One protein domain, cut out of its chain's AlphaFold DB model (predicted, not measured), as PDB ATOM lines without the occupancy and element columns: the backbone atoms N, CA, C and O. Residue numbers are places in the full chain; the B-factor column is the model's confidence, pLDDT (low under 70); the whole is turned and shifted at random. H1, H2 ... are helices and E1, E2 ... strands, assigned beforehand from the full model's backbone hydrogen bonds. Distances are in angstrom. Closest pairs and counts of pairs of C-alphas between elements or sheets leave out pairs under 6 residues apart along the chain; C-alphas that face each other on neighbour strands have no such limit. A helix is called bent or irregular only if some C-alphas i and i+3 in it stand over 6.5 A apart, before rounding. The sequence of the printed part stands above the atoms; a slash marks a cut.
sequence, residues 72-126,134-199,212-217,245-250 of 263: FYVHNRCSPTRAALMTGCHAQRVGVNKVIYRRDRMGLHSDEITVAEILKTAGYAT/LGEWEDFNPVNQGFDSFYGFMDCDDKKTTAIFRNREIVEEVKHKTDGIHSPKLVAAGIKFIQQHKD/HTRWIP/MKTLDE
ATOM      1  N   PHE A  72     132.249 124.792  91.630       95.12
ATOM      2  CA  PHE A  72     131.305 125.901  91.723       95.12
ATOM      3  C   PHE A  72     129.946 125.362  92.193       95.12
ATOM      4  O   PHE A  72     129.519 124.299  91.745       95.12
ATOM      5  N   TYR A  73     129.284 126.057  93.123       94.88
ATOM      6  CA  TYR A  73     128.095 125.544  93.807       94.88
ATOM      7  C   TYR A  73     126.959 126.562  93.838       94.88
ATOM      8  O   TYR A  73     127.172 127.766  93.973       94.88
ATOM      9  N   VAL A  74     125.740 126.032  93.778       94.44
ATOM     10  CA  VAL A  74     124.475 126.769  93.822       94.44
ATOM     11  C   VAL A  74     123.512 126.105  94.808       94.44
ATOM     12  O   VAL A  74     123.790 125.034  95.353       94.44
ATOM     13  N   HIS A  75     122.351 126.721  95.034       93.75
ATOM     14  CA  HIS A  75     121.252 126.017  95.687       93.75
ATOM     15  C   HIS A  75     120.677 124.931  94.764       93.75
ATOM     16  O   HIS A  75     120.779 124.980  93.544       93.75
ATOM     17  N   ASN A  76     120.007 123.941  95.346       86.38
ATOM     18  CA  ASN A  76     119.492 122.781  94.616       86.38
ATOM     19  C   ASN A  76     118.179 123.031  93.841       86.38
ATOM     20  O   ASN A  76     117.547 122.066  93.408       86.38
ATOM     21  N   ARG A  77     117.696 124.280  93.741       91.06
ATOM     22  CA  ARG A  77     116.409 124.641  93.113       91.06
ATOM     23  C   ARG A  77     116.471 126.036  92.485       91.06
ATOM     24  O   ARG A  77     117.157 126.913  93.006       91.06
ATOM     25  N   CYS A  78     115.654 126.263  91.452       92.12
ATOM     26  CA  CYS A  78     115.659 127.489  90.647       92.12
ATOM     27  C   CYS A  78     115.509 128.788  91.466       92.12
ATOM     28  O   CYS A  78     116.415 129.617  91.447       92.12
ATOM     29  N   SER A  79     114.381 128.997  92.167       95.31
ATOM     30  CA  SER A  79     114.132 130.265  92.883       95.31
ATOM     31  C   SER A  79     115.178 130.542  93.974       95.31
ATOM     32  O   SER A  79     115.706 131.650  93.989       95.31
ATOM     33  N   PRO A  80     115.566 129.571  94.828       96.12
ATOM     34  CA  PRO A  80     116.646 129.781  95.794       96.12
ATOM     35  C   PRO A  80     117.988 130.181  95.160       96.12
ATOM     36  O   PRO A  80     118.634 131.107  95.643       96.12
ATOM     37  N   THR A  81     118.397 129.540  94.059       96.00
ATOM     38  CA  THR A  81     119.642 129.893  93.349       96.00
ATOM     39  C   THR A  81     119.585 131.306  92.789       96.00
ATOM     40  O   THR A  81     120.521 132.079  92.977       96.00
ATOM     41  N   ARG A  82     118.470 131.670  92.152       97.25
ATOM     42  CA  ARG A  82     118.277 133.006  91.574       97.25
ATOM     43  C   ARG A  82     118.255 134.079  92.664       97.25
ATOM     44  O   ARG A  82     118.876 135.119  92.489       97.25
ATOM     45  N   ALA A  83     117.637 133.807  93.814       97.44
ATOM     46  CA  ALA A  83     117.624 134.731  94.946       97.44
ATOM     47  C   ALA A  83     119.037 134.950  95.496       97.44
ATOM     48  O   ALA A  83     119.440 136.089  95.724       97.44
ATOM     49  N   ALA A  84     119.809 133.871  95.654       97.44
ATOM     50  CA  ALA A  84     121.186 133.958  96.125       97.44
ATOM     51  C   ALA A  84     122.101 134.690  95.137       97.44
ATOM     52  O   ALA A  84     122.924 135.499  95.559       97.44
ATOM     53  N   LEU A  85     121.926 134.466  93.831       97.12
ATOM     54  CA  LEU A  85     122.663 135.191  92.797       97.12
ATOM     55  C   LEU A  85     122.348 136.692  92.823       97.12
ATOM     56  O   LEU A  85     123.266 137.501  92.735       97.12
ATOM     57  N   MET A  86     121.071 137.059  92.957       97.88
ATOM     58  CA  MET A  86     120.662 138.466  92.966       97.88
ATOM     59  C   MET A  86     121.110 139.192  94.235       97.88
ATOM     60  O   MET A  86     121.512 140.342  94.145       97.88
ATOM     61  N   THR A  87     121.059 138.549  95.402       98.12
ATOM     62  CA  THR A  87     121.260 139.222  96.705       98.12
ATOM     63  C   THR A  87     122.633 138.984  97.335       98.12
ATOM     64  O   THR A  87     122.967 139.590  98.353       98.12
ATOM     65  N   GLY A  88     123.416 138.033  96.815       97.06
ATOM     66  CA  GLY A  88     124.637 137.551  97.472       97.06
ATOM     67  C   GLY A  88     124.386 136.859  98.820       97.06
ATOM     68  O   GLY A  88     125.329 136.588  99.564       97.06
ATOM     69  N   CYS A  89     123.127 136.581  99.163       97.31
ATOM     70  CA  CYS A  89     122.724 136.020 100.444       97.31
ATOM     71  C   CYS A  89     122.246 134.575 100.296       97.31
ATOM     72  O   CYS A  89     121.652 134.189  99.295       97.31
ATOM     73  N   HIS A  90     122.442 133.764 101.337       97.00
ATOM     74  CA  HIS A  90     121.846 132.430 101.381       97.00
ATOM     75  C   HIS A  90     120.319 132.536 101.271       97.00
ATOM     76  O   HIS A  90     119.705 133.309 102.006       97.00
ATOM     77  N   ALA A  91     119.684 131.734 100.415       96.31
ATOM     78  CA  ALA A  91     118.280 131.939 100.050       96.31
ATOM     79  C   ALA A  91     117.297 131.888 101.241       96.31
ATOM     80  O   ALA A  91     116.273 132.567 101.248       96.31
ATOM     81  N   GLN A  92     117.634 131.133 102.295       94.88
ATOM     82  CA  GLN A  92     116.856 131.111 103.542       94.88
ATOM     83  C   GLN A  92     116.847 132.457 104.282       94.88
ATOM     84  O   GLN A  92     115.848 132.769 104.922       94.88
ATOM     85  N   ARG A  93     117.927 133.249 104.198       96.38
ATOM     86  CA  ARG A  93     118.013 134.579 104.826       96.38
ATOM     87  C   ARG A  93     116.988 135.531 104.221       96.38
ATOM     88  O   ARG A  93     116.342 136.259 104.958       96.38
ATOM     89  N   VAL A  94     116.838 135.471 102.902       96.69
ATOM     90  CA  VAL A  94     115.966 136.358 102.116       96.69
ATOM     91  C   VAL A  94     114.568 135.764 101.893       96.69
ATOM     92  O   VAL A  94     113.819 136.200 101.026       96.69
ATOM     93  N   GLY A  95     114.210 134.713 102.642       94.31
ATOM     94  CA  GLY A  95     112.870 134.115 102.619       94.31
ATOM     95  C   GLY A  95     112.532 133.252 101.393       94.31
ATOM     96  O   GLY A  95     111.401 132.775 101.286       94.31
ATOM     97  N   VAL A  96     113.484 132.976 100.494       95.31
ATOM     98  CA  VAL A  96     113.276 132.173  99.272       95.31
ATOM     99  C   VAL A  96     113.780 130.741  99.481       95.31
ATOM    100  O   VAL A  96     114.803 130.315  98.955       95.31
ATOM    101  N   ASN A  97     113.069 129.960 100.292       93.06
ATOM    102  CA  ASN A  97     113.484 128.603 100.685       93.06
ATOM    103  C   ASN A  97     112.934 127.469  99.798       93.06
ATOM    104  O   ASN A  97     113.269 126.302 100.008       93.06
ATOM    105  N   LYS A  98     112.078 127.785  98.825       92.69
ATOM    106  CA  LYS A  98     111.421 126.826  97.929       92.69
ATOM    107  C   LYS A  98     111.296 127.398  96.520       92.69
ATOM    108  O   LYS A  98     111.514 128.585  96.302       92.69
ATOM    109  N   VAL A  99     110.907 126.543  95.577       92.31
ATOM    110  CA  VAL A  99     110.446 126.994  94.256       92.31
ATOM    111  C   VAL A  99     109.176 127.816  94.441       92.31
ATOM    112  O   VAL A  99     108.240 127.343  95.090       92.31
ATOM    113  N   ILE A 100     109.178 129.030  93.899       91.44
ATOM    114  CA  ILE A 100     108.063 129.967  93.996       91.44
ATOM    115  C   ILE A 100     107.115 129.714  92.830       91.44
ATOM    116  O   ILE A 100     107.484 129.877  91.672       91.44
ATOM    117  N   TYR A 101     105.876 129.362  93.147       88.62
ATOM    118  CA  TYR A 101     104.797 129.261  92.175       88.62
ATOM    119  C   TYR A 101     103.850 130.450  92.309       88.62
ATOM    120  O   TYR A 101     103.670 130.997  93.398       88.62
ATOM    121  N   ARG A 102     103.118 130.765  91.236       85.06
ATOM    122  CA  ARG A 102     102.073 131.803  91.235       85.06
ATOM    123  C   ARG A 102     101.138 131.745  92.445       85.06
ATOM    124  O   ARG A 102     100.824 132.763  93.065       85.06
ATOM    125  N   ARG A 103     100.702 130.528  92.797       85.94
ATOM    126  CA  ARG A 103      99.779 130.244  93.911       85.94
ATOM    127  C   ARG A 103     100.321 130.629  95.288       85.94
ATOM    128  O   ARG A 103      99.520 130.805  96.199       85.94
ATOM    129  N   ASP A 104     101.640 130.737  95.439       87.56
ATOM    130  CA  ASP A 104     102.270 131.030  96.725       87.56
ATOM    131  C   ASP A 104     102.106 132.499  97.137       87.56
ATOM    132  O   ASP A 104     102.286 132.806  98.310       87.56
ATOM    133  N   ARG A 105     101.740 133.394  96.202       87.19
ATOM    134  CA  ARG A 105     101.592 134.842  96.453       87.19
ATOM    135  C   ARG A 105     102.800 135.450  97.166       87.19
ATOM    136  O   ARG A 105     102.660 136.269  98.065       87.19
ATOM    137  N   MET A 106     103.988 135.022  96.749       91.31
ATOM    138  CA  MET A 106     105.256 135.463  97.312       91.31
ATOM    139  C   MET A 106     106.296 135.680  96.211       91.31
ATOM    140  O   MET A 106     106.103 135.252  95.069       91.31
ATOM    141  N   GLY A 107     107.396 136.317  96.588       93.56
ATOM    142  CA  GLY A 107     108.535 136.637  95.745       93.56
ATOM    143  C   GLY A 107     109.738 137.030  96.597       93.56
ATOM    144  O   GLY A 107     109.681 136.930  97.826       93.56
ATOM    145  N   LEU A 108     110.815 137.476  95.952       96.00
ATOM    146  CA  LEU A 108     111.903 138.161  96.648       96.00
ATOM    147  C   LEU A 108     111.349 139.449  97.271       96.00
ATOM    148  O   LEU A 108     110.693 140.232  96.585       96.00
ATOM    149  N   HIS A 109     111.581 139.646  98.569       94.94
ATOM    150  CA  HIS A 109     111.065 140.813  99.281       94.94
ATOM    151  C   HIS A 109     111.620 142.115  98.675       94.94
ATOM    152  O   HIS A 109     112.779 142.160  98.269       94.94
ATOM    153  N   SER A 110     110.810 143.175  98.618       92.44
ATOM    154  CA  SER A 110     111.186 144.469  98.017       92.44
ATOM    155  C   SER A 110     112.323 145.191  98.742       92.44
ATOM    156  O   SER A 110     112.946 146.074  98.174       92.44
ATOM    157  N   ASP A 111     112.567 144.831 100.000       94.12
ATOM    158  CA  ASP A 111     113.629 145.426 100.822       94.12
ATOM    159  C   ASP A 111     114.994 144.746 100.605       94.12
ATOM    160  O   ASP A 111     116.008 145.212 101.125       94.12
ATOM    161  N   GLU A 112     115.030 143.622  99.882       97.31
ATOM    162  CA  GLU A 112     116.279 142.938  99.560       97.31
ATOM    163  C   GLU A 112     116.960 143.634  98.389       97.31
ATOM    164  O   GLU A 112     116.401 143.716  97.303       97.31
ATOM    165  N   ILE A 113     118.195 144.083  98.605       97.56
ATOM    166  CA  ILE A 113     118.961 144.793  97.584       97.56
ATOM    167  C   ILE A 113     119.583 143.782  96.624       97.56
ATOM    168  O   ILE A 113     120.376 142.918  97.017       97.56
ATOM    169  N   THR A 114     119.263 143.924  95.346       98.44
ATOM    170  CA  THR A 114     119.810 143.103  94.270       98.44
ATOM    171  C   THR A 114     121.095 143.684  93.679       98.44
ATOM    172  O   THR A 114     121.373 144.883  93.733       98.44
ATOM    173  N   VAL A 115     121.872 142.828  93.016       98.44
ATOM    174  CA  VAL A 115     123.038 143.224  92.218       98.44
ATOM    175  C   VAL A 115     122.669 144.242  91.136       98.44
ATOM    176  O   VAL A 115     123.463 145.137  90.855       98.44
ATOM    177  N   ALA A 116     121.458 144.162  90.572       98.38
ATOM    178  CA  ALA A 116     120.979 145.122  89.584       98.38
ATOM    179  C   ALA A 116     120.800 146.517  90.200       98.38
ATOM    180  O   ALA A 116     121.259 147.498  89.621       98.38
ATOM    181  N   GLU A 117     120.215 146.622  91.395       98.31
ATOM    182  CA  GLU A 117     120.087 147.905  92.099       98.31
ATOM    183  C   GLU A 117     121.453 148.500  92.439       98.31
ATOM    184  O   GLU A 117     121.684 149.683  92.189       98.31
ATOM    185  N   ILE A 118     122.391 147.676  92.921       98.12
ATOM    186  CA  ILE A 118     123.764 148.112  93.207       98.12
ATOM    187  C   ILE A 118     124.426 148.658  91.936       98.12
ATOM    188  O   ILE A 118     124.929 149.784  91.938       98.12
ATOM    189  N   LEU A 119     124.394 147.907  90.833       98.06
ATOM    190  CA  LEU A 119     125.013 148.318  89.570       98.06
ATOM    191  C   LEU A 119     124.349 149.568  88.985       98.06
ATOM    192  O   LEU A 119     125.038 150.451  88.469       98.06
ATOM    193  N   LYS A 120     123.033 149.712  89.149       96.62
ATOM    194  CA  LYS A 120     122.305 150.913  88.743       96.62
ATOM    195  C   LYS A 120     122.782 152.157  89.497       96.62
ATOM    196  O   LYS A 120     122.977 153.196  88.869       96.62
ATOM    197  N   THR A 121     123.085 152.064  90.800       97.06
ATOM    198  CA  THR A 121     123.722 153.191  91.529       97.06
ATOM    199  C   THR A 121     125.113 153.537  90.992       97.06
ATOM    200  O   THR A 121     125.539 154.689  91.072       97.06
ATOM    201  N   ALA A 122     125.804 152.568  90.387       96.12
ATOM    202  CA  ALA A 122     127.077 152.768  89.710       96.12
ATOM    203  C   ALA A 122     126.923 153.250  88.251       96.12
ATOM    204  O   ALA A 122     127.935 153.379  87.560       96.12
ATOM    205  N   GLY A 123     125.712 153.559  87.779       96.38
ATOM    206  CA  GLY A 123     125.461 154.103  86.441       96.38
ATOM    207  C   GLY A 123     125.390 153.058  85.328       96.38
ATOM    208  O   GLY A 123     125.523 153.423  84.164       96.38
ATOM    209  N   TYR A 124     125.205 151.781  85.668       98.31
ATOM    210  CA  TYR A 124     124.960 150.737  84.678       98.31
ATOM    211  C   TYR A 124     123.521 150.795  84.166       98.31
ATOM    212  O   TYR A 124     122.593 150.960  84.960       98.31
ATOM    213  N   ALA A 125     123.333 150.557  82.868       98.50
ATOM    214  CA  ALA A 125     122.040 150.100  82.361       98.50
ATOM    215  C   ALA A 125     121.834 148.627  82.712       98.50
ATOM    216  O   ALA A 125     122.745 147.820  82.532       98.50
ATOM    217  N   THR A 126     120.651 148.251  83.186       98.81
ATOM    218  CA  THR A 126     120.390 146.890  83.681       98.81
ATOM    219  C   THR A 126     119.281 146.200  82.885       98.81
ATOM    220  O   THR A 126     118.182 146.722  82.695       98.81
ATOM    221  N   LEU A 134     111.513 134.799  90.726       95.69
ATOM    222  CA  LEU A 134     111.508 135.372  92.079       95.69
ATOM    223  C   LEU A 134     110.171 136.040  92.428       95.69
ATOM    224  O   LEU A 134     110.123 136.971  93.224       95.69
ATOM    225  N   GLY A 135     109.081 135.522  91.860       92.38
ATOM    226  CA  GLY A 135     107.715 136.010  92.046       92.38
ATOM    227  C   GLY A 135     107.100 136.473  90.726       92.38
ATOM    228  O   GLY A 135     107.784 137.031  89.877       92.38
ATOM    229  N   GLU A 136     105.805 136.207  90.543       87.56
ATOM    230  CA  GLU A 136     105.050 136.591  89.334       87.56
ATOM    231  C   GLU A 136     104.153 137.817  89.560       87.56
ATOM    232  O   GLU A 136     103.723 138.468  88.612       87.56
ATOM    233  N   TRP A 137     103.845 138.139  90.816       88.19
ATOM    234  CA  TRP A 137     102.982 139.272  91.137       88.19
ATOM    235  C   TRP A 137     103.697 140.595  90.877       88.19
ATOM    236  O   TRP A 137     104.920 140.661  90.945       88.19
ATOM    237  N   GLU A 138     102.911 141.637  90.601       87.81
ATOM    238  CA  GLU A 138     103.410 142.953  90.186       87.81
ATOM    239  C   GLU A 138     104.474 143.513  91.135       87.81
ATOM    240  O   GLU A 138     105.489 144.027  90.673       87.81
ATOM    241  N   ASP A 139     104.297 143.335  92.446       90.25
ATOM    242  CA  ASP A 139     105.245 143.796  93.467       90.25
ATOM    243  C   ASP A 139     106.640 143.166  93.305       90.25
ATOM    244  O   ASP A 139     107.647 143.795  93.619       90.25
ATOM    245  N   PHE A 140     106.712 141.955  92.745       93.44
ATOM    246  CA  PHE A 140     107.939 141.178  92.555       93.44
ATOM    247  C   PHE A 140     108.491 141.245  91.127       93.44
ATOM    248  O   PHE A 140     109.389 140.473  90.781       93.44
ATOM    249  N   ASN A 141     107.954 142.128  90.279       94.69
ATOM    250  CA  ASN A 141     108.449 142.302  88.918       94.69
ATOM    251  C   ASN A 141     109.933 142.727  88.938       94.69
ATOM    252  O   ASN A 141     110.292 143.603  89.730       94.69
ATOM    253  N   PRO A 142     110.800 142.172  88.067       96.56
ATOM    254  CA  PRO A 142     112.217 142.535  88.025       96.56
ATOM    255  C   PRO A 142     112.462 144.040  87.841       96.56
ATOM    256  O   PRO A 142     113.464 144.554  88.336       96.56
ATOM    257  N   VAL A 143     111.545 144.781  87.205       96.75
ATOM    258  CA  VAL A 143     111.694 146.243  87.056       96.75
ATOM    259  C   VAL A 143     111.569 147.012  88.375       96.75
ATOM    260  O   VAL A 143     112.008 148.155  88.466       96.75
ATOM    261  N   ASN A 144     110.995 146.390  89.408       96.06
ATOM    262  CA  ASN A 144     110.975 146.926  90.770       96.06
ATOM    263  C   ASN A 144     112.222 146.517  91.570       96.06
ATOM    264  O   ASN A 144     112.398 146.981  92.686       96.06
ATOM    265  N   GLN A 145     113.068 145.657  91.002       96.19
ATOM    266  CA  GLN A 145     114.248 145.050  91.621       96.19
ATOM    267  C   GLN A 145     115.507 145.430  90.821       96.19
ATOM    268  O   GLN A 145     116.341 144.597  90.477       96.19
ATOM    269  N   GLY A 146     115.597 146.707  90.436       97.19
ATOM    270  CA  GLY A 146     116.788 147.304  89.828       97.19
ATOM    271  C   GLY A 146     116.965 147.149  88.321       97.19
ATOM    272  O   GLY A 146     117.841 147.820  87.782       97.19
ATOM    273  N   PHE A 147     116.164 146.336  87.625       98.44
ATOM    274  CA  PHE A 147     116.279 146.173  86.170       98.44
ATOM    275  C   PHE A 147     115.571 147.299  85.392       98.44
ATOM    276  O   PHE A 147     114.394 147.567  85.614       98.44
ATOM    277  N   ASP A 148     116.255 147.945  84.443       98.38
ATOM    278  CA  ASP A 148     115.653 148.934  83.530       98.38
ATOM    279  C   ASP A 148     114.767 148.277  82.468       98.38
ATOM    280  O   ASP A 148     113.803 148.876  81.984       98.38
ATOM    281  N   SER A 149     115.093 147.037  82.095       98.38
ATOM    282  CA  SER A 149     114.335 146.273  81.111       98.38
ATOM    283  C   SER A 149     114.241 144.791  81.459       98.38
ATOM    284  O   SER A 149     115.172 144.185  81.990       98.38
ATOM    285  N   PHE A 150     113.098 144.200  81.120       98.38
ATOM    286  CA  PHE A 150     112.847 142.770  81.224       98.38
ATOM    287  C   PHE A 150     112.179 142.249  79.954       98.38
ATOM    288  O   PHE A 150     111.202 142.830  79.474       98.38
ATOM    289  N   TYR A 151     112.682 141.131  79.435       98.00
ATOM    290  CA  TYR A 151     112.025 140.370  78.380       98.00
ATOM    291  C   TYR A 151     112.097 138.864  78.649       98.00
ATOM    292  O   TYR A 151     113.169 138.267  78.551       98.00
ATOM    293  N   GLY A 152     110.971 138.222  78.958       95.19
ATOM    294  CA  GLY A 152     110.952 136.775  79.179       95.19
ATOM    295  C   GLY A 152     109.834 136.286  80.091       95.19
ATOM    296  O   GLY A 152     108.696 136.730  79.981       95.19
ATOM    297  N   PHE A 153     110.149 135.333  80.965       92.81
ATOM    298  CA  PHE A 153     109.179 134.557  81.735       92.81
ATOM    299  C   PHE A 153     109.291 134.845  83.232       92.81
ATOM    300  O   PHE A 153     110.385 134.851  83.797       92.81
ATOM    301  N   MET A 154     108.151 135.040  83.896       89.81
ATOM    302  CA  MET A 154     108.112 135.333  85.335       89.81
ATOM    303  C   MET A 154     108.346 134.094  86.215       89.81
ATOM    304  O   MET A 154     108.884 134.212  87.313       89.81
ATOM    305  N   ASP A 155     107.989 132.900  85.746       79.31
ATOM    306  CA  ASP A 155     108.073 131.636  86.489       79.31
ATOM    307  C   ASP A 155     108.293 130.438  85.536       79.31
ATOM    308  O   ASP A 155     108.635 130.616  84.367       79.31
ATOM    309  N   CYS A 156     108.131 129.208  86.041       64.44
ATOM    310  CA  CYS A 156     108.215 127.976  85.247       64.44
ATOM    311  C   CYS A 156     106.931 127.136  85.210       64.44
ATOM    312  O   CYS A 156     106.976 126.019  84.698       64.44
ATOM    313  N   ASP A 157     105.811 127.591  85.788       64.94
ATOM    314  CA  ASP A 157     104.590 126.775  85.803       64.94
ATOM    315  C   ASP A 157     103.885 126.840  84.439       64.94
ATOM    316  O   ASP A 157     103.478 127.901  83.963       64.94
ATOM    317  N   ASP A 158     103.718 125.679  83.814       57.84
ATOM    318  CA  ASP A 158     103.129 125.499  82.482       57.84
ATOM    319  C   ASP A 158     101.579 125.502  82.505       57.84
ATOM    320  O   ASP A 158     100.917 125.029  81.577       57.84
ATOM    321  N   LYS A 159     100.948 125.991  83.585       57.62
ATOM    322  CA  LYS A 159      99.484 125.947  83.743       57.62
ATOM    323  C   LYS A 159      98.797 127.295  83.481       57.62
ATOM    324  O   LYS A 159      98.962 128.263  84.210       57.62
ATOM    325  N   LYS A 160      97.906 127.268  82.480       52.19
ATOM    326  CA  LYS A 160      96.797 128.189  82.129       52.19
ATOM    327  C   LYS A 160      97.111 129.655  81.783       52.19
ATOM    328  O   LYS A 160      96.284 130.234  81.091       52.19
ATOM    329  N   THR A 161      98.246 130.233  82.172       56.75
ATOM    330  CA  THR A 161      98.639 131.603  81.771       56.75
ATOM    331  C   THR A 161     100.150 131.696  81.594       56.75
ATOM    332  O   THR A 161     100.880 132.186  82.458       56.75
ATOM    333  N   THR A 162     100.644 131.147  80.490       77.00
ATOM    334  CA  THR A 162     102.058 131.175  80.122       77.00
ATOM    335  C   THR A 162     102.278 132.270  79.086       77.00
ATOM    336  O   THR A 162     101.638 132.264  78.043       77.00
ATOM    337  N   ALA A 163     103.141 133.244  79.383       88.88
ATOM    338  CA  ALA A 163     103.326 134.417  78.540       88.88
ATOM    339  C   ALA A 163     104.767 134.929  78.577       88.88
ATOM    340  O   ALA A 163     105.455 134.783  79.590       88.88
ATOM    341  N   ILE A 164     105.181 135.562  77.481       92.44
ATOM    342  CA  ILE A 164     106.367 136.411  77.438       92.44
ATOM    343  C   ILE A 164     105.951 137.810  77.879       92.44
ATOM    344  O   ILE A 164     105.018 138.410  77.337       92.44
ATOM    345  N   PHE A 165     106.685 138.332  78.849       94.06
ATOM    346  CA  PHE A 165     106.550 139.684  79.349       94.06
ATOM    347  C   PHE A 165     107.590 140.584  78.698       94.06
ATOM    348  O   PHE A 165     108.735 140.183  78.487       94.06
ATOM    349  N   ARG A 166     107.194 141.826  78.434       96.62
ATOM    350  CA  ARG A 166     108.094 142.958  78.251       96.62
ATOM    351  C   ARG A 166     107.825 143.927  79.390       96.62
ATOM    352  O   ARG A 166     106.779 144.573  79.422       96.62
ATOM    353  N   ASN A 167     108.765 144.028  80.318       96.06
ATOM    354  CA  ASN A 167     108.601 144.758  81.572       96.06
ATOM    355  C   ASN A 167     107.358 144.264  82.337       96.06
ATOM    356  O   ASN A 167     107.382 143.195  82.942       96.06
ATOM    357  N   ARG A 168     106.261 145.021  82.290       94.38
ATOM    358  CA  ARG A 168     104.999 144.709  82.980       94.38
ATOM    359  C   ARG A 168     103.918 144.172  82.039       94.38
ATOM    360  O   ARG A 168     102.888 143.689  82.492       94.38
ATOM    361  N   GLU A 169     104.142 144.246  80.730       93.81
ATOM    362  CA  GLU A 169     103.136 143.923  79.724       93.81
ATOM    363  C   GLU A 169     103.330 142.512  79.181       93.81
ATOM    364  O   GLU A 169     104.439 142.119  78.817       93.81
ATOM    365  N   ILE A 170     102.234 141.766  79.064       92.62
ATOM    366  CA  ILE A 170     102.211 140.521  78.297       92.62
ATOM    367  C   ILE A 170     102.261 140.892  76.815       92.62
ATOM    368  O   ILE A 170     101.350 141.543  76.304       92.62
ATOM    369  N   VAL A 171     103.319 140.471  76.127       94.56
ATOM    370  CA  VAL A 171     103.495 140.723  74.686       94.56
ATOM    371  C   VAL A 171     103.150 139.513  73.828       94.56
ATOM    372  O   VAL A 171     102.895 139.663  72.636       94.56
ATOM    373  N   GLU A 172     103.138 138.319  74.417       91.88
ATOM    374  CA  GLU A 172     102.807 137.079  73.724       91.88
ATOM    375  C   GLU A 172     102.315 136.032  74.719       91.88
ATOM    376  O   GLU A 172     103.000 135.736  75.697       91.88
ATOM    377  N   GLU A 173     101.152 135.442  74.455       89.94
ATOM    378  CA  GLU A 173     100.731 134.212  75.122       89.94
ATOM    379  C   GLU A 173     101.410 133.021  74.445       89.94
ATOM    380  O   GLU A 173     101.382 132.878  73.223       89.94
ATOM    381  N   VAL A 174     102.024 132.159  75.246       87.31
ATOM    382  CA  VAL A 174     102.786 131.002  74.772       87.31
ATOM    383  C   VAL A 174     102.209 129.721  75.341       87.31
ATOM    384  O   VAL A 174     101.510 129.738  76.350       87.31
ATOM    385  N   LYS A 175     102.505 128.583  74.715       81.44
ATOM    386  CA  LYS A 175     102.023 127.279  75.190       81.44
ATOM    387  C   LYS A 175     102.952 126.646  76.230       81.44
ATOM    388  O   LYS A 175     102.464 125.983  77.141       81.44
ATOM    389  N   HIS A 176     104.258 126.847  76.075       81.12
ATOM    390  CA  HIS A 176     105.306 126.311  76.941       81.12
ATOM    391  C   HIS A 176     106.324 127.419  77.220       81.12
ATOM    392  O   HIS A 176     106.696 128.153  76.310       81.12
ATOM    393  N   LYS A 177     106.757 127.575  78.476       74.56
ATOM    394  CA  LYS A 177     107.729 128.627  78.856       74.56
ATOM    395  C   LYS A 177     109.181 128.232  78.586       74.56
ATOM    396  O   LYS A 177     110.039 129.097  78.451       74.56
ATOM    397  N   THR A 178     109.468 126.935  78.558       75.31
ATOM    398  CA  THR A 178     110.836 126.397  78.551       75.31
ATOM    399  C   THR A 178     111.117 125.559  77.305       75.31
ATOM    400  O   THR A 178     111.890 124.606  77.362       75.31
ATOM    401  N   ASP A 179     110.477 125.891  76.179       84.88
ATOM    402  CA  ASP A 179     110.823 125.313  74.880       84.88
ATOM    403  C   ASP A 179     111.740 126.235  74.060       84.88
ATOM    404  O   ASP A 179     111.830 127.449  74.276       84.88
ATOM    405  N   GLY A 180     112.449 125.638  73.107       86.25
ATOM    406  CA  GLY A 180     113.391 126.329  72.239       86.25
ATOM    407  C   GLY A 180     112.732 127.227  71.189       86.25
ATOM    408  O   GLY A 180     113.407 128.042  70.561       86.25
ATOM    409  N   ILE A 181     111.404 127.170  71.000       90.88
ATOM    410  CA  ILE A 181     110.700 128.030  70.028       90.88
ATOM    411  C   ILE A 181     110.913 129.510  70.376       90.88
ATOM    412  O   ILE A 181     110.952 130.374  69.494       90.88
ATOM    413  N   HIS A 182     111.103 129.805  71.661       92.69
ATOM    414  CA  HIS A 182     111.319 131.155  72.160       92.69
ATOM    415  C   HIS A 182     112.791 131.592  72.174       92.69
ATOM    416  O   HIS A 182     113.040 132.797  72.254       92.69
ATOM    417  N   SER A 183     113.762 130.684  72.009       95.31
ATOM    418  CA  SER A 183     115.195 131.026  72.037       95.31
ATOM    419  C   SER A 183     115.584 132.126  71.052       95.31
ATOM    420  O   SER A 183     116.268 133.054  71.480       95.31
ATOM    421  N   PRO A 184     115.136 132.129  69.775       96.88
ATOM    422  CA  PRO A 184     115.474 133.218  68.861       96.88
ATOM    423  C   PRO A 184     114.969 134.583  69.345       96.88
ATOM    424  O   PRO A 184     115.645 135.590  69.157       96.88
ATOM    425  N   LYS A 185     113.802 134.626  70.004       96.56
ATOM    426  CA  LYS A 185     113.230 135.867  70.553       96.56
ATOM    427  C   LYS A 185     114.021 136.352  71.766       96.56
ATOM    428  O   LYS A 185     114.242 137.553  71.893       96.56
ATOM    429  N   LEU A 186     114.438 135.434  72.640       97.50
ATOM    430  CA  LEU A 186     115.273 135.755  73.799       97.50
ATOM    431  C   LEU A 186     116.653 136.252  73.355       97.50
ATOM    432  O   LEU A 186     117.059 137.338  73.754       97.50
ATOM    433  N   VAL A 187     117.330 135.535  72.455       98.44
ATOM    434  CA  VAL A 187     118.627 135.966  71.909       98.44
ATOM    435  C   VAL A 187     118.513 137.328  71.235       98.44
ATOM    436  O   VAL A 187     119.285 138.225  71.556       98.44
ATOM    437  N   ALA A 188     117.501 137.541  70.389       98.56
ATOM    438  CA  ALA A 188     117.283 138.841  69.759       98.56
ATOM    439  C   ALA A 188     117.063 139.969  70.784       98.56
ATOM    440  O   ALA A 188     117.527 141.087  70.569       98.56
ATOM    441  N   ALA A 189     116.382 139.699  71.904       98.62
ATOM    442  CA  ALA A 189     116.215 140.674  72.978       98.62
ATOM    443  C   ALA A 189     117.540 140.982  73.700       98.62
ATOM    444  O   ALA A 189     117.813 142.150  73.970       98.62
ATOM    445  N   GLY A 190     118.373 139.968  73.956       98.69
ATOM    446  CA  GLY A 190     119.710 140.139  74.538       98.69
ATOM    447  C   GLY A 190     120.643 140.942  73.630       98.69
ATOM    448  O   GLY A 190     121.209 141.943  74.061       98.69
ATOM    449  N   ILE A 191     120.713 140.577  72.347       98.75
ATOM    450  CA  ILE A 191     121.471 141.307  71.318       98.75
ATOM    451  C   ILE A 191     121.004 142.760  71.235       98.75
ATOM    452  O   ILE A 191     121.820 143.679  71.246       98.75
ATOM    453  N   LYS A 192     119.686 142.983  71.194       98.75
ATOM    454  CA  LYS A 192     119.121 144.332  71.150       98.75
ATOM    455  C   LYS A 192     119.530 145.155  72.372       98.75
ATOM    456  O   LYS A 192     119.870 146.322  72.208       98.75
ATOM    457  N   PHE A 193     119.503 144.571  73.569       98.75
ATOM    458  CA  PHE A 193     119.940 145.250  74.788       98.75
ATOM    459  C   PHE A 193     121.418 145.663  74.698       98.75
ATOM    460  O   PHE A 193     121.730 146.833  74.908       98.75
ATOM    461  N   ILE A 194     122.304 144.744  74.293       98.56
ATOM    462  CA  ILE A 194     123.738 145.031  74.094       98.56
ATOM    463  C   ILE A 194     123.917 146.179  73.091       98.56
ATOM    464  O   ILE A 194     124.590 147.164  73.379       98.56
ATOM    465  N   GLN A 195     123.259 146.104  71.932       98.38
ATOM    466  CA  GLN A 195     123.349 147.129  70.887       98.38
ATOM    467  C   GLN A 195     122.861 148.506  71.352       98.38
ATOM    468  O   GLN A 195     123.433 149.521  70.960       98.38
ATOM    469  N   GLN A 196     121.802 148.555  72.163       98.31
ATOM    470  CA  GLN A 196     121.236 149.802  72.682       98.31
ATOM    471  C   GLN A 196     122.115 150.466  73.742       98.31
ATOM    472  O   GLN A 196     122.044 151.683  73.903       98.31
ATOM    473  N   HIS A 197     122.925 149.683  74.452       97.62
ATOM    474  CA  HIS A 197     123.737 150.166  75.562       97.62
ATOM    475  C   HIS A 197     125.241 150.091  75.304       97.62
ATOM    476  O   HIS A 197     126.001 150.385  76.208       97.62
ATOM    477  N   LYS A 198     125.688 149.787  74.082       96.00
ATOM    478  CA  LYS A 198     127.112 149.658  73.722       96.00
ATOM    479  C   LYS A 198     128.003 150.859  74.092       96.00
ATOM    480  O   LYS A 198     129.201 150.683  74.268       96.00
ATOM    481  N   ASP A 199     127.430 152.061  74.192       94.81
ATOM    482  CA  ASP A 199     128.157 153.310  74.462       94.81
ATOM    483  C   ASP A 199     128.176 153.680  75.967       94.81
ATOM    484  O   ASP A 199     128.605 154.773  76.341       94.81
ATOM    485  N   HIS A 212     115.366 123.376  81.234       91.12
ATOM    486  CA  HIS A 212     114.243 123.008  82.104       91.12
ATOM    487  C   HIS A 212     113.121 122.297  81.329       91.12
ATOM    488  O   HIS A 212     112.740 122.671  80.218       91.12
ATOM    489  N   THR A 213     112.569 121.242  81.931       85.56
ATOM    490  CA  THR A 213     111.556 120.388  81.295       85.56
ATOM    491  C   THR A 213     110.322 121.195  80.853       85.56
ATOM    492  O   THR A 213     109.881 122.081  81.583       85.56
ATOM    493  N   ARG A 214     109.708 120.915  79.693       83.25
ATOM    494  CA  ARG A 214     109.928 119.769  78.779       83.25
ATOM    495  C   ARG A 214     110.981 120.074  77.709       83.25
ATOM    496  O   ARG A 214     110.897 121.106  77.066       83.25
ATOM    497  N   TRP A 215     111.907 119.138  77.479       91.19
ATOM    498  CA  TRP A 215     112.982 119.242  76.478       91.19
ATOM    499  C   TRP A 215     112.436 119.249  75.047       91.19
ATOM    500  O   TRP A 215     112.357 118.210  74.385       91.19
ATOM    501  N   ILE A 216     112.000 120.423  74.603       92.81
ATOM    502  CA  ILE A 216     111.444 120.680  73.279       92.81
ATOM    503  C   ILE A 216     112.396 121.675  72.603       92.81
ATOM    504  O   ILE A 216     112.319 122.863  72.907       92.81
ATOM    505  N   PRO A 217     113.312 121.224  71.732       94.44
ATOM    506  CA  PRO A 217     114.249 122.121  71.063       94.44
ATOM    507  C   PRO A 217     113.557 122.942  69.970       94.44
ATOM    508  O   PRO A 217     112.523 122.544  69.421       94.44
ATOM    509  N   MET A 245     128.071 136.280  72.403       97.00
ATOM    510  CA  MET A 245     129.520 136.524  72.366       97.00
ATOM    511  C   MET A 245     129.936 137.131  71.028       97.00
ATOM    512  O   MET A 245     130.555 138.189  70.990       97.00
ATOM    513  N   LYS A 246     129.443 136.568  69.920       98.00
ATOM    514  CA  LYS A 246     129.641 137.128  68.580       98.00
ATOM    515  C   LYS A 246     129.181 138.586  68.488       98.00
ATOM    516  O   LYS A 246     129.826 139.393  67.828       98.00
ATOM    517  N   THR A 247     128.074 138.941  69.140       98.31
ATOM    518  CA  THR A 247     127.593 140.331  69.159       98.31
ATOM    519  C   THR A 247     128.547 141.252  69.920       98.31
ATOM    520  O   THR A 247     128.764 142.384  69.486       98.31
ATOM    521  N   LEU A 248     129.117 140.800  71.043       97.00
ATOM    522  CA  LEU A 248     130.129 141.564  71.780       97.00
ATOM    523  C   LEU A 248     131.383 141.772  70.922       97.00
ATOM    524  O   LEU A 248     131.859 142.906  70.832       97.00
ATOM    525  N   ASP A 249     131.838 140.730  70.223       96.19
ATOM    526  CA  ASP A 249     132.986 140.791  69.313       96.19
ATOM    527  C   ASP A 249     132.749 141.769  68.156       96.19
ATOM    528  O   ASP A 249     133.561 142.662  67.910       96.19
ATOM    529  N   GLU A 250     131.605 141.664  67.468       97.62
ATOM    530  CA  GLU A 250     131.247 142.541  66.341       97.62
ATOM    531  C   GLU A 250     131.144 144.019  66.749       97.62
ATOM    532  O   GLU A 250     131.374 144.917  65.933       97.62
TER     533      GLU A 250
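What this domain is: This is residues 72 to 126, 134 to 199, 212 to 217 and 245 to 250 of the 263 residues of the protein "Arylsulfatase" of Stieleria varia (UniProt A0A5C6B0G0). A small sheet of three strands, E1 to E3, has the long helix H3 running over one face along its edge strand E1, and the short H4 lies farther out, beyond H3. At the other end of the model, H1 and H2 lie among long loops, with residues 134 to 148 between H1 and the sheet. The printed part has 133 residues, with four named helices and three named strands in the order H1 H2 E1 E2 E3 H3 H4; the sheet's order is E1 E2 E3, antiparallel. The class is mixed, helices and strands, with 55 residues, under half, in named elements. The whole is compact, with a radius of gyration of the C-alphas of 15.4 A and spans of 41 by 38 by 33 A.

Where its parts are: Begin at C-alpha 149, at (114.335, 146.273, 81.111), where E1, residues 149 to 153, starts its 12.8 A. E2, residues 163 to 166, and E3, residues 169 to 173, follow it. Find C-alpha 180 at (113.391, 126.329, 72.239); from there H3, residues 180 to 197, runs 26.2 A. H3 is irregular: C-alphas 181 and 184 are 7.1 A apart. Earlier in the listing look for H1, residues 78 to 87, 14.3 A long, and H2, residues 115 to 121. H4, residues 245 to 250, ends at C-alpha 250, at (131.247, 142.541, 66.341).

How they stand to each other: Start with the sheet, a meander, each strand the antiparallel neighbour of the one before. Between E1 and E2, a hairpin, N 165 and O 152 are 2.8 A apart, within hydrogen-bond range. In the hairpin E2 and E3, look at N 164 and O 172, 2.8 A apart, also within range. H3 is on the sheet at a height of 9.0 A, over E1 and along the strands at 7 degrees on the local plane, giving two layers, a helix on one face of a sheet. The closest C-alphas of E1 and H3 are those of Tyr 151 and Ala 189, 6.8 A apart. With residues 191 to 194 alone, H3 only just touches H4, with 3 pairs of C-alphas within 8 A; the closest are those of Ile 191 and Thr 247, 6.6 A apart. H1 and H2 are not on the sheet. They only just touch each other, with 3 pairs of C-alphas within 8 A, the closest those of Met 86 and Val 115, 5.4 A apart, at a shallow tilt of 30 degrees, the same way. H1 and H3 are apart. Every O i to N i+4 pair is within hydrogen-bond range in H1, H2 and H4; in H3 12 of 14 are.

The domain as a whole: The two C-alphas farthest apart, those of Arg 103 and Glu 250, are 43.6 A apart. Look for three cuts: C-alphas 126 and 134 are 16.8 A apart, 199 and 212 are 34.2 A apart, and 217 and 245 are 21.0 A apart. The link from H1 to H2, 27 residues, is long. Residues 156 to 161 have pLDDT under 70; the mean of the printed part is 92.3.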